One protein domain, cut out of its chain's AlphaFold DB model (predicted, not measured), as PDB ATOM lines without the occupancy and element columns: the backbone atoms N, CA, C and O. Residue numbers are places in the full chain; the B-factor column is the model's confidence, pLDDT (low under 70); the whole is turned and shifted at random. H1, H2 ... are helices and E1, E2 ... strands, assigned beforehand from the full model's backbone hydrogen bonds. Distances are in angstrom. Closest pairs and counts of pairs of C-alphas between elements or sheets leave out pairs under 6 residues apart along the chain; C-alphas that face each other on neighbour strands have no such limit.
ATOM      1  N   TYR A   3      32.053  -6.603  90.969       84.06
ATOM      2  CA  TYR A   3      31.940  -6.744  92.417       84.06
ATOM      3  C   TYR A   3      30.861  -7.755  92.788       84.06
ATOM      4  O   TYR A   3      29.990  -8.074  91.985       84.06
ATOM      5  N   THR A   4      30.935  -8.261  94.011       83.69
ATOM      6  CA  THR A   4      29.917  -9.112  94.625       83.69
ATOM      7  C   THR A   4      29.758  -8.635  96.059       83.69
ATOM      8  O   THR A   4      30.761  -8.496  96.758       83.69
ATOM      9  N   CYS A   5      28.525  -8.397  96.498       79.31
ATOM     10  CA  CYS A   5      28.237  -8.103  97.898       79.31
ATOM     11  C   CYS A   5      27.726  -9.396  98.540       79.31
ATOM     12  O   CYS A   5      26.764  -9.992  98.064       79.31
ATOM     13  N   ALA A   6      28.424  -9.855  99.575       77.44
ATOM     14  CA  ALA A   6      28.116 -11.081 100.313       77.44
ATOM     15  C   ALA A   6      27.949 -10.792 101.817       77.44
ATOM     16  O   ALA A   6      28.320 -11.599 102.670       77.44
ATOM     17  N   GLY A   7      27.465  -9.591 102.140       70.19
ATOM     18  CA  GLY A   7      27.346  -9.060 103.492       70.19
ATOM     19  C   GLY A   7      26.909  -7.592 103.492       70.19
ATOM     20  O   GLY A   7      26.834  -6.963 102.438       70.19
ATOM     21  N   HIS A   8      26.634  -7.071 104.687       75.38
ATOM     22  CA  HIS A   8      26.320  -5.664 104.953       75.38
ATOM     23  C   HIS A   8      27.540  -4.994 105.611       75.38
ATOM     24  O   HIS A   8      28.241  -5.680 106.364       75.38
ATOM     25  N   PRO A   9      27.802  -3.689 105.409       81.25
ATOM     26  CA  PRO A   9      27.067  -2.709 104.594       81.25
ATOM     27  C   PRO A   9      27.417  -2.714 103.095       81.25
ATOM     28  O   PRO A   9      28.526  -3.117 102.725       81.25
ATOM     29  N   PRO A  10      26.489  -2.285 102.212       86.56
ATOM     30  CA  PRO A  10      26.763  -2.161 100.786       86.56
ATOM     31  C   PRO A  10      27.786  -1.038 100.518       86.56
ATOM     32  O   PRO A  10      27.766  -0.004 101.188       86.56
ATOM     33  N   PRO A  11      28.674  -1.185  99.516       90.25
ATOM     34  CA  PRO A  11      29.572  -0.105  99.120       90.25
ATOM     35  C   PRO A  11      28.812   1.139  98.642       90.25
ATOM     36  O   PRO A  11      27.796   1.025  97.954       90.25
ATOM     37  N   ILE A  12      29.350   2.329  98.914       92.00
ATOM     38  CA  ILE A  12      28.797   3.603  98.435       92.00
ATOM     39  C   ILE A  12      29.581   4.060  97.200       92.00
ATOM     40  O   ILE A  12      30.798   4.234  97.256       92.00
ATOM     41  N   LEU A  13      28.893   4.310  96.088       93.06
ATOM     42  CA  LEU A  13      29.441   4.931  94.886       93.06
ATOM     43  C   LEU A  13      28.973   6.384  94.773       93.06
ATOM     44  O   LEU A  13      27.805   6.661  94.511       93.06
ATOM     45  N   LYS A  14      29.909   7.319  94.910       92.06
ATOM     46  CA  LYS A  14      29.715   8.743  94.642       92.06
ATOM     47  C   LYS A  14      30.160   9.054  93.218       92.06
ATOM     48  O   LYS A  14      31.328   8.880  92.877       92.06
ATOM     49  N   ARG A  15      29.241   9.541  92.389       92.81
ATOM     50  CA  ARG A  15      29.551  10.010  91.039       92.81
ATOM     51  C   ARG A  15      30.167  11.398  91.067       92.81
ATOM     52  O   ARG A  15      29.768  12.243  91.878       92.81
ATOM     53  N   ALA A  16      31.056  11.657  90.109       89.38
ATOM     54  CA  ALA A  16      31.596  12.994  89.859       89.38
ATOM     55  C   ALA A  16      30.488  14.037  89.601       89.38
ATOM     56  O   ALA A  16      30.635  15.199  89.962       89.38
ATOM     57  N   SER A  17      29.354  13.610  89.032       89.31
ATOM     58  CA  SER A  17      28.186  14.460  88.755       89.31
ATOM     59  C   SER A  17      27.432  14.938  89.995       89.31
ATOM     60  O   SER A  17      26.545  15.777  89.871       89.31
ATOM     61  N   GLY A  18      27.719  14.387  91.175       87.25
ATOM     62  CA  GLY A  18      26.971  14.704  92.387       87.25
ATOM     63  C   GLY A  18      26.094  13.562  92.895       87.25
ATOM     64  O   GLY A  18      25.842  13.515  94.094       87.25
ATOM     65  N   SER A  19      25.704  12.591  92.065       91.38
ATOM     66  CA  SER A  19      24.828  11.508  92.535       91.38
ATOM     67  C   SER A  19      25.538  10.516  93.462       91.38
ATOM     68  O   SER A  19      26.750  10.309  93.381       91.38
ATOM     69  N   VAL A  20      24.765   9.909  94.361       92.00
ATOM     70  CA  VAL A  20      25.197   8.866  95.298       92.00
ATOM     71  C   VAL A  20      24.384   7.613  94.997       92.00
ATOM     72  O   VAL A  20      23.179   7.697  94.774       92.00
ATOM     73  N   GLN A  21      25.040   6.459  94.975       91.38
ATOM     74  CA  GLN A  21      24.414   5.167  94.746       91.38
ATOM     75  C   GLN A  21      24.944   4.150  95.758       91.38
ATOM     76  O   GLN A  21      26.154   3.954  95.851       91.38
ATOM     77  N   LEU A  22      24.049   3.461  96.464       89.38
ATOM     78  CA  LEU A  22      24.401   2.251  97.205       89.38
ATOM     79  C   LEU A  22      24.507   1.085  96.224       89.38
ATOM     80  O   LEU A  22      23.597   0.832  95.432       89.38
ATOM     81  N   LEU A  23      25.642   0.390  96.239       88.38
ATOM     82  CA  LEU A  23      25.875  -0.793  95.415       88.38
ATOM     83  C   LEU A  23      25.291  -2.029  96.100       88.38
ATOM     84  O   LEU A  23      26.008  -2.973  96.446       88.38
ATOM     85  N   GLU A  24      23.978  -1.999  96.297       80.12
ATOM     86  CA  GLU A  24      23.216  -3.128  96.811       80.12
ATOM     87  C   GLU A  24      23.292  -4.315  95.846       80.12
ATOM     88  O   GLU A  24      23.512  -4.187  94.634       80.12
ATOM     89  N   ASN A  25      23.157  -5.504  96.412       71.31
ATOM     90  CA  ASN A  25      22.992  -6.743  95.677       71.31
ATOM     91  C   ASN A  25      22.087  -7.623  96.532       71.31
ATOM     92  O   ASN A  25      22.280  -7.677  97.747       71.31
ATOM     93  N   ASP A  26      21.170  -8.352  95.905       65.56
ATOM     94  CA  ASP A  26      20.254  -9.298  96.557       65.56
ATOM     95  C   ASP A  26      20.978 -10.553  97.102       65.56
ATOM     96  O   ASP A  26      20.410 -11.638  97.210       65.56
ATOM     97  N   GLY A  27      22.273 -10.445  97.406       64.62
ATOM     98  CA  GLY A  27      23.114 -11.523  97.900       64.62
ATOM     99  C   GLY A  27      22.889 -11.782  99.387       64.62
ATOM    100  O   GLY A  27      22.863 -10.862 100.200       64.62
ATOM    101  N   ALA A  28      22.780 -13.057  99.763       67.19
ATOM    102  CA  ALA A  28      22.750 -13.447 101.166       67.19
ATOM    103  C   ALA A  28      24.090 -13.171 101.874       67.19
ATOM    104  O   ALA A  28      25.123 -12.981 101.238       67.19
ATOM    105  N   VAL A  29      24.103 -13.188 103.208       72.06
ATOM    106  CA  VAL A  29      25.357 -13.122 103.973       72.06
ATOM    107  C   VAL A  29      26.167 -14.404 103.760       72.06
ATOM    108  O   VAL A  29      25.628 -15.517 103.839       72.06
ATOM    109  N   LEU A  30      27.475 -14.246 103.527       77.44
ATOM    110  CA  LEU A  30      28.402 -15.358 103.337       77.44
ATOM    111  C   LEU A  30      28.318 -16.376 104.479       77.44
ATOM    112  O   LEU A  30      28.436 -16.028 105.650       77.44
ATOM    113  N   GLY A  31      28.134 -17.648 104.119       72.94
ATOM    114  CA  GLY A  31      28.129 -18.768 105.065       72.94
ATOM    115  C   GLY A  31      26.783 -19.076 105.728       72.94
ATOM    116  O   GLY A  31      26.688 -20.092 106.407       72.94
ATOM    117  N   VAL A  32      25.733 -18.275 105.508       77.50
ATOM    118  CA  VAL A  32      24.395 -18.558 106.069       77.50
ATOM    119  C   VAL A  32      23.668 -19.646 105.278       77.50
ATOM    120  O   VAL A  32      23.005 -20.507 105.851       77.50
ATOM    121  N   PHE A  33      23.819 -19.638 103.955       78.69
ATOM    122  CA  PHE A  33      23.146 -20.579 103.066       78.69
ATOM    123  C   PHE A  33      24.185 -21.379 102.270       78.69
ATOM    124  O   PHE A  33      24.865 -20.804 101.414       78.69
ATOM    125  N   PRO A  34      24.312 -22.699 102.504       73.62
ATOM    126  CA  PRO A  34      25.382 -23.518 101.927       73.62
ATOM    127  C   PRO A  34      25.343 -23.606 100.395       73.62
ATOM    128  O   PRO A  34      26.373 -23.832  99.770       73.62
ATOM    129  N   ASN A  35      24.176 -23.375  99.784       78.50
ATOM    130  CA  ASN A  35      23.973 -23.462  98.334       78.50
ATOM    131  C   ASN A  35      23.684 -22.102  97.673       78.50
ATOM    132  O   ASN A  35      23.175 -22.065  96.549       78.50
ATOM    133  N   TRP A  36      23.957 -20.981  98.349       77.94
ATOM    134  CA  TRP A  36      23.700 -19.666  97.762       77.94
ATOM    135  C   TRP A  36      24.671 -19.364  96.625       77.94
ATOM    136  O   TRP A  36      25.889 -19.454  96.781       77.94
ATOM    137  N   LYS A  37      24.127 -18.966  95.473       74.75
ATOM    138  CA  LYS A  37      24.923 -18.517  94.330       74.75
ATOM    139  C   LYS A  37      25.024 -17.003  94.368       74.75
ATOM    140  O   LYS A  37      24.071 -16.301  94.044       74.75
ATOM    141  N   TYR A  38      26.196 -16.509  94.743       77.75
ATOM    142  CA  TYR A  38      26.499 -15.087  94.677       77.75
ATOM    143  C   TYR A  38      26.532 -14.614  93.229       77.75
ATOM    144  O   TYR A  38      27.179 -15.229  92.378       77.75
ATOM    145  N   GLN A  39      25.833 -13.519  92.954       78.31
ATOM    146  CA  GLN A  39      25.820 -12.903  91.638       78.31
ATOM    147  C   GLN A  39      26.850 -11.782  91.575       78.31
ATOM    148  O   GLN A  39      26.929 -10.937  92.467       78.31
ATOM    149  N   ASN A  40      27.630 -11.777  90.495       82.50
ATOM    150  CA  ASN A  40      28.529 -10.674  90.198       82.50
ATOM    151  C   ASN A  40      27.735  -9.525  89.583       82.50
ATOM    152  O   ASN A  40      27.072  -9.710  88.562       82.50
ATOM    153  N   SER A  41      27.917  -8.335  90.132       85.06
ATOM    154  CA  SER A  41      27.418  -7.089  89.574       85.06
ATOM    155  C   SER A  41      28.543  -6.332  88.871       85.06
ATOM    156  O   SER A  41      29.736  -6.476  89.174       85.06
ATOM    157  N   LEU A  42      28.165  -5.528  87.883       88.94
ATOM    158  CA  LEU A  42      29.075  -4.678  87.129       88.94
ATOM    159  C   LEU A  42      28.691  -3.225  87.350       88.94
ATOM    160  O   LEU A  42      27.534  -2.850  87.204       88.94
ATOM    161  N   VAL A  43      29.690  -2.402  87.650       90.69
ATOM    162  CA  VAL A  43      29.531  -0.951  87.679       90.69
ATOM    163  C   VAL A  43      30.661  -0.296  86.904       90.69
ATOM    164  O   VAL A  43      31.840  -0.639  87.067       90.69
ATOM    165  N   GLN A  44      30.304   0.627  86.017       92.25
ATOM    166  CA  GLN A  44      31.278   1.444  85.311       92.25
ATOM    167  C   GLN A  44      31.730   2.570  86.237       92.25
ATOM    168  O   GLN A  44      30.882   3.268  86.788       92.25
ATOM    169  N   LEU A  45      33.041   2.742  86.397       92.31
ATOM    170  CA  LEU A  45      33.628   3.885  87.096       92.31
ATOM    171  C   LEU A  45      34.156   4.861  86.047       92.31
ATOM    172  O   LEU A  45      34.794   4.436  85.078       92.31
ATOM    173  N   ALA A  46      33.869   6.142  86.233       92.69
ATOM    174  CA  ALA A  46      34.409   7.229  85.432       92.69
ATOM    175  C   ALA A  46      35.475   8.006  86.228       92.69
ATOM    176  O   ALA A  46      35.499   7.938  87.460       92.69
ATOM    177  N   PRO A  47      36.369   8.756  85.559       90.12
ATOM    178  CA  PRO A  47      37.262   9.682  86.245       90.12
ATOM    179  C   PRO A  47      36.485  10.635  87.166       90.12
ATOM    180  O   PRO A  47      35.470  11.199  86.766       90.12
ATOM    181  N   GLY A  48      36.964  10.796  88.399       88.12
ATOM    182  CA  GLY A  48      36.306  11.607  89.429       88.12
ATOM    183  C   GLY A  48      35.248  10.869  90.258       88.12
ATOM    184  O   GLY A  48      34.855  11.384  91.304       88.12
ATOM    185  N   ASP A  49      34.821   9.667  89.856       91.75
ATOM    186  CA  ASP A  49      33.977   8.826  90.707       91.75
ATOM    187  C   ASP A  49      34.761   8.334  91.930       91.75
ATOM    188  O   ASP A  49      35.969   8.080  91.876       91.75
ATOM    189  N   ARG A  50      34.051   8.146  93.042       90.56
ATOM    190  CA  ARG A  50      34.598   7.601  94.282       90.56
ATOM    191  C   ARG A  50      33.779   6.420  94.753       90.56
ATOM    192  O   ARG A  50      32.568   6.518  94.907       90.56
ATOM    193  N   LEU A  51      34.466   5.323  95.031       91.25
ATOM    194  CA  LEU A  51      33.882   4.133  95.623       91.25
ATOM    195  C   LEU A  51      34.398   3.985  97.054       91.25
ATOM    196  O   LEU A  51      35.605   3.871  97.262       91.25
ATOM    197  N   LEU A  52      33.484   3.963  98.017       90.31
ATOM    198  CA  LEU A  52      33.774   3.712  99.419       90.31
ATOM    199  C   LEU A  52      33.325   2.296  99.784       90.31
ATOM    200  O   LEU A  52      32.145   1.960  99.691       90.31
ATOM    201  N   VAL A  53      34.285   1.478 100.213       89.69
ATOM    202  CA  VAL A  53      34.058   0.130 100.741       89.69
ATOM    203  C   VAL A  53      34.462   0.140 102.208       89.69
ATOM    204  O   VAL A  53      35.566   0.570 102.540       89.69
ATOM    205  N   PHE A  54      33.567  -0.302 103.081       86.88
ATOM    206  CA  PHE A  54      33.737  -0.220 104.526       86.88
ATOM    207  C   PHE A  54      33.043  -1.398 105.210       86.88
ATOM    208  O   PHE A  54      32.201  -2.069 104.618       86.88
ATOM    209  N   SER A  55      33.428  -1.662 106.455       85.44
ATOM    210  CA  SER A  55      32.761  -2.633 107.322       85.44
ATOM    211  C   SER A  55      31.732  -1.949 108.223       85.44
ATOM    212  O   SER A  55      31.838  -0.751 108.491       85.44
ATOM    213  N   ASP A  56      30.811  -2.738 108.776       83.12
ATOM    214  CA  ASP A  56      29.840  -2.331 109.805       83.12
ATOM    215  C   ASP A  56      30.486  -1.573 110.977       83.12
ATOM    216  O   ASP A  56      29.929  -0.595 111.467       83.12
ATOM    217  N   GLY A  57      31.713  -1.935 111.356       84.38
ATOM    218  CA  GLY A  57      32.470  -1.251 112.405       84.38
ATOM    219  C   GLY A  57      32.683   0.253 112.178       84.38
ATOM    220  O   GLY A  57      32.889   0.967 113.153       84.38
ATOM    221  N   ILE A  58      32.614   0.752 110.936       86.25
ATOM    222  CA  ILE A  58      32.681   2.192 110.644       86.25
ATOM    223  C   ILE A  58      31.327   2.865 110.870       86.25
ATOM    224  O   ILE A  58      31.266   3.913 111.505       86.25
ATOM    225  N   THR A  59      30.232   2.276 110.391       84.81
ATOM    226  CA  THR A  59      28.884   2.832 110.589       84.81
ATOM    227  C   THR A  59      28.426   2.734 112.040       84.81
ATOM    228  O   THR A  59      27.740   3.629 112.528       84.81
ATOM    229  N   GLU A  60      28.835   1.678 112.745       83.81
ATOM    230  CA  GLU A  60      28.542   1.453 114.163       83.81
ATOM    231  C   GLU A  60      29.445   2.264 115.102       83.81
ATOM    232  O   GLU A  60      29.136   2.382 116.292       83.81
ATOM    233  N   ALA A  61      30.558   2.810 114.600       85.62
ATOM    234  CA  ALA A  61      31.477   3.598 115.403       85.62
ATOM    235  C   ALA A  61      30.823   4.890 115.895       85.62
ATOM    236  O   ALA A  61      30.089   5.562 115.170       85.62
ATOM    237  N   CYS A  62      31.133   5.260 117.138       82.69
ATOM    238  CA  CYS A  62      30.676   6.515 117.714       82.69
ATOM    239  C   CYS A  62      31.607   7.662 117.314       82.69
ATOM    240  O   CYS A  62      32.819   7.603 117.539       82.69
ATOM    241  N   GLY A  63      31.016   8.732 116.791       78.06
ATOM    242  CA  GLY A  63      31.677  10.004 116.581       78.06
ATOM    243  C   GLY A  63      32.009  10.718 117.892       78.06
ATOM    244  O   GLY A  63      31.689  10.272 119.001       78.06
ATOM    245  N   ALA A  64      32.650  11.882 117.776       73.50
ATOM    246  CA  ALA A  64      32.998  12.713 118.926       73.50
ATOM    247  C   ALA A  64      31.776  13.119 119.777       73.50
ATOM    248  O   ALA A  64      31.891  13.213 121.002       73.50
ATOM    249  N   ASP A  65      30.618  13.272 119.138       78.25
ATOM    250  CA  ASP A  65      29.312  13.583 119.728       78.25
ATOM    251  C   ASP A  65      28.633  12.384 120.421       78.25
ATOM    252  O   ASP A  65      27.553  12.524 120.991       78.25
ATOM    253  N   GLY A  66      29.264  11.205 120.393       77.81
ATOM    254  CA  GLY A  66      28.741   9.974 120.981       77.81
ATOM    255  C   GLY A  66      27.657   9.292 120.146       77.81
ATOM    256  O   GLY A  66      27.166   8.240 120.559       77.81
ATOM    257  N   LYS A  67      27.296   9.839 118.979       81.50
ATOM    258  CA  LYS A  67      26.343   9.222 118.052       81.50
ATOM    259  C   LYS A  67      27.067   8.296 117.091       81.50
ATOM    260  O   LYS A  67      28.247   8.485 116.814       81.50
ATOM    261  N   GLN A  68      26.368   7.281 116.595       84.19
ATOM    262  CA  GLN A  68      26.902   6.452 115.520       84.19
ATOM    263  C   GLN A  68      27.128   7.308 114.272       84.19
ATOM    264  O   GLN A  68      26.314   8.182 113.978       84.19
ATOM    265  N   LEU A  69      28.224   7.057 113.555       84.12
ATOM    266  CA  LEU A  69      28.498   7.724 112.283       84.12
ATOM    267  C   LEU A  69      27.373   7.454 111.283       84.12
ATOM    268  O   LEU A  69      26.876   8.389 110.660       84.12
ATOM    269  N   GLY A  70      26.937   6.196 111.167       86.25
ATOM    270  CA  GLY A  70      25.916   5.805 110.199       86.25
ATOM    271  C   GLY A  70      26.333   6.067 108.746       86.25
ATOM    272  O   GLY A  70      27.432   6.539 108.456       86.25
ATOM    273  N   GLU A  71      25.456   5.733 107.806       86.38
ATOM    274  CA  GLU A  71      25.743   5.863 106.371       86.38
ATOM    275  C   GLU A  71      25.636   7.314 105.885       86.38
ATOM    276  O   GLU A  71      26.464   7.768 105.095       86.38
ATOM    277  N   GLU A  72      24.681   8.080 106.415       87.44
ATOM    278  CA  GLU A  72      24.455   9.486 106.050       87.44
ATOM    279  C   GLU A  72      25.708  10.344 106.265       87.44
ATOM    280  O   GLU A  72      26.086  11.147 105.409       87.44
ATOM    281  N   ARG A  73      26.423  10.140 107.380       86.19
ATOM    282  CA  ARG A  73      27.653  10.889 107.657       86.19
ATOM    283  C   ARG A  73      28.782  10.519 106.700       86.19
ATOM    284  O   ARG A  73      29.566  11.395 106.342       86.19
ATOM    285  N   LEU A  74      28.864   9.257 106.271       87.88
ATOM    286  CA  LEU A  74      29.842   8.817 105.271       87.88
ATOM    287  C   LEU A  74      29.572   9.472 103.916       87.88
ATOM    288  O   LEU A  74      30.509   9.927 103.260       87.88
ATOM    289  N   ILE A  75      28.300   9.562 103.525       88.38
ATOM    290  CA  ILE A  75      27.878  10.249 102.303       88.38
ATOM    291  C   ILE A  75      28.253  11.734 102.372       88.38
ATOM    292  O   ILE A  75      28.896  12.240 101.454       88.38
ATOM    293  N   HIS A  76      27.965  12.407 103.487       88.75
ATOM    294  CA  HIS A  76      28.356  13.806 103.672       88.75
ATOM    295  C   HIS A  76      29.874  14.020 103.636       88.75
ATOM    296  O   HIS A  76      30.343  14.970 103.020       88.75
ATOM    297  N   LEU A  77      30.674  13.128 104.227       87.38
ATOM    298  CA  LEU A  77      32.138  13.229 104.151       87.38
ATOM    299  C   LEU A  77      32.667  13.023 102.721       87.38
ATOM    300  O   LEU A  77      33.647  13.657 102.325       87.38
ATOM    301  N   LEU A  78      32.020  12.160 101.932       88.00
ATOM    302  CA  LEU A  78      32.333  11.981 100.511       88.00
ATOM    303  C   LEU A  78      32.037  13.243  99.689       88.00
ATOM    304  O   LEU A  78      32.758  13.503  98.720       88.00
ATOM    305  N   GLU A  79      31.002  13.996 100.065       86.75
ATOM    306  CA  GLU A  79      30.629  15.285  99.472       86.75
ATOM    307  C   GLU A  79      31.578  16.412  99.889       86.75
ATOM    308  O   GLU A  79      32.125  17.086  99.020       86.75
ATOM    309  N   GLU A  80      31.817  16.587 101.194       86.75
ATOM    310  CA  GLU A  80      32.666  17.653 101.750       86.75
ATOM    311  C   GLU A  80      34.089  17.610 101.189       86.75
ATOM    312  O   GLU A  80      34.701  18.644 100.932       86.75
ATOM    313  N   LEU A  81      34.620  16.405 100.990       83.81
ATOM    314  CA  LEU A  81      35.989  16.208 100.530       83.81
ATOM    315  C   LEU A  81      36.070  15.992  99.020       83.81
ATOM    316  O   LEU A  81      37.073  15.453  98.551       83.81
ATOM    317  N   ALA A  82      35.023  16.292  98.245       79.75
ATOM    318  CA  ALA A  82      35.036  16.134  96.791       79.75
ATOM    319  C   ALA A  82      36.221  16.902  96.169       79.75
ATOM    320  O   ALA A  82      36.369  18.100  96.370       79.75
ATOM    321  N   GLY A  83      37.090  16.199  95.434       81.62
ATOM    322  CA  GLY A  83      38.303  16.772  94.823       81.62
ATOM    323  C   GLY A  83      39.610  16.516  95.584       81.62
ATOM    324  O   GLY A  83      40.675  16.565  94.978       81.62
ATOM    325  N   GLU A  84      39.550  16.146  96.862       87.25
ATOM    326  CA  GLU A  84      40.729  15.742  97.643       87.25
ATOM    327  C   GLU A  84      41.262  14.343  97.243       87.25
ATOM    328  O   GLU A  84      40.538  13.527  96.653       87.25
ATOM    329  N   PRO A  85      42.513  13.982  97.572       87.69
ATOM    330  CA  PRO A  85      42.969  12.609  97.399       87.69
ATOM    331  C   PRO A  85      42.200  11.658  98.340       87.69
ATOM    332  O   PRO A  85      41.850  12.041  99.460       87.69
ATOM    333  N   PRO A  86      41.983  10.383  97.960       84.94
ATOM    334  CA  PRO A  86      41.296   9.403  98.813       84.94
ATOM    335  C   PRO A  86      41.913   9.236 100.213       84.94
ATOM    336  O   PRO A  86      41.220   8.905 101.173       84.94
ATOM    337  N   SER A  87      43.214   9.504 100.359       87.75
ATOM    338  CA  SER A  87      43.908   9.484 101.648       87.75
ATOM    339  C   SER A  87      43.380  10.529 102.637       87.75
ATOM    340  O   SER A  87      43.352  10.256 103.837       87.75
ATOM    341  N   ALA A  88      42.922  11.691 102.161       87.69
ATOM    342  CA  ALA A  88      42.321  12.718 103.009       87.69
ATOM    343  C   ALA A  88      40.985  12.244 103.596       87.69
ATOM    344  O   ALA A  88      40.734  12.441 104.784       87.69
ATOM    345  N   LEU A  89      40.172  11.543 102.793       86.56
ATOM    346  CA  LEU A  89      38.930  10.918 103.252       86.56
ATOM    347  C   LEU A  89      39.207   9.857 104.319       86.56
ATOM    348  O   LEU A  89      38.603   9.907 105.387       86.56
ATOM    349  N   ASN A  90      40.154   8.948 104.068       86.94
ATOM    350  CA  ASN A  90      40.523   7.916 105.040       86.94
ATOM    351  C   ASN A  90      40.974   8.531 106.367       86.94
ATOM    352  O   ASN A  90      40.528   8.107 107.429       86.94
ATOM    353  N   ARG A  91      41.825   9.561 106.309       87.88
ATOM    354  CA  ARG A  91      42.295  10.264 107.504       87.88
ATOM    355  C   ARG A  91      41.141  10.916 108.258       87.88
ATOM    356  O   ARG A  91      41.000  10.692 109.452       87.88
ATOM    357  N   ARG A  92      40.278  11.661 107.561       86.38
ATOM    358  CA  ARG A  92      39.139  12.348 108.182       86.38
ATOM    359  C   ARG A  92      38.148  11.375 108.816       86.38
ATOM    360  O   ARG A  92      37.641  11.657 109.896       86.38
ATOM    361  N   LEU A  93      37.894  10.244 108.159       85.75
ATOM    362  CA  LEU A  93      37.057   9.172 108.689       85.75
ATOM    363  C   LEU A  93      37.644   8.608 109.982       85.75
ATOM    364  O   LEU A  93      36.952   8.579 110.995       85.75
ATOM    365  N   LEU A  94      38.920   8.224 109.973       85.12
ATOM    366  CA  LEU A  94      39.584   7.665 111.151       85.12
ATOM    367  C   LEU A  94      39.674   8.674 112.302       85.12
ATOM    368  O   LEU A  94      39.410   8.304 113.439       85.12
ATOM    369  N   ASP A  95      39.951   9.948 112.011       85.75
ATOM    370  CA  ASP A  95      39.976  11.021 113.014       85.75
ATOM    371  C   ASP A  95      38.583  11.274 113.625       85.75
ATOM    372  O   ASP A  95      38.466  11.729 114.763       85.75
ATOM    373  N   SER A  96      37.511  11.006 112.871       80.62
ATOM    374  CA  SER A  96      36.134  11.195 113.342       80.62
ATOM    375  C   SER A  96      35.619  10.058 114.228       80.62
ATOM    376  O   SER A  96      34.653  10.259 114.965       80.62
ATOM    377  N   VAL A  97      36.260   8.887 114.180       82.31
ATOM    378  CA  VAL A  97      35.895   7.699 114.957       82.31
ATOM    379  C   VAL A  97      36.576   7.767 116.327       82.31
ATOM    380  O   VAL A  97      37.801   7.786 116.419       82.31
TER     381      VAL A  97
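What this domain is: This is residues 3 to 97 of the 107 residues of the protein "PPM-type phosphatase domain-containing protein" of Acidobacteria bacterium (UniProt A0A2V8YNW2). With little regular structure, a small antiparallel sheet, E2 E1 E3, has H2 over one face and H3 slanted against H2, while residues 23 to 49 make a long loop. Of 95 printed residues, 35 are in named elements, E1 E2 E3 H1 H2 H3, class mixed. The whole is only just compact, close to loose, radius of gyration of the C-alphas 14.7 A, spanning 41 by 34 by 19 A.

How they stand to each other: E1, residues 12 to 14, and E2, residues 20 to 22, form a hairpin, N 13 and O 21 lying 2.8 A apart. E3, residues 50 to 52, is antiparallel to E1, with N 12 and O 52 at 2.9 A. H1, residues 56 to 59, is not on the sheet. H2, residues 70 to 80, is on it, height 10.1 A. H3, residues 86 to 96, touches H2 at a steep tilt of 48 degrees, opposite ways, closest C-alphas Leu 78 and Leu 89, 7.2 A. Every O i to N i+4 pair is within hydrogen-bond range in H3, 6 of 7 in H2; H1 is too short.

Where its parts are: E1 begins at C-alpha 12 (28.797, 3.603, 98.435). H2 measures 16.0 A and H3 15.5 A, ending at C-alpha 96 (36.134, 11.195, 113.342).

The domain as a whole: The printed part has no cut. The link E2 to E3 is long. Residues 26 to 28 have pLDDT under 70.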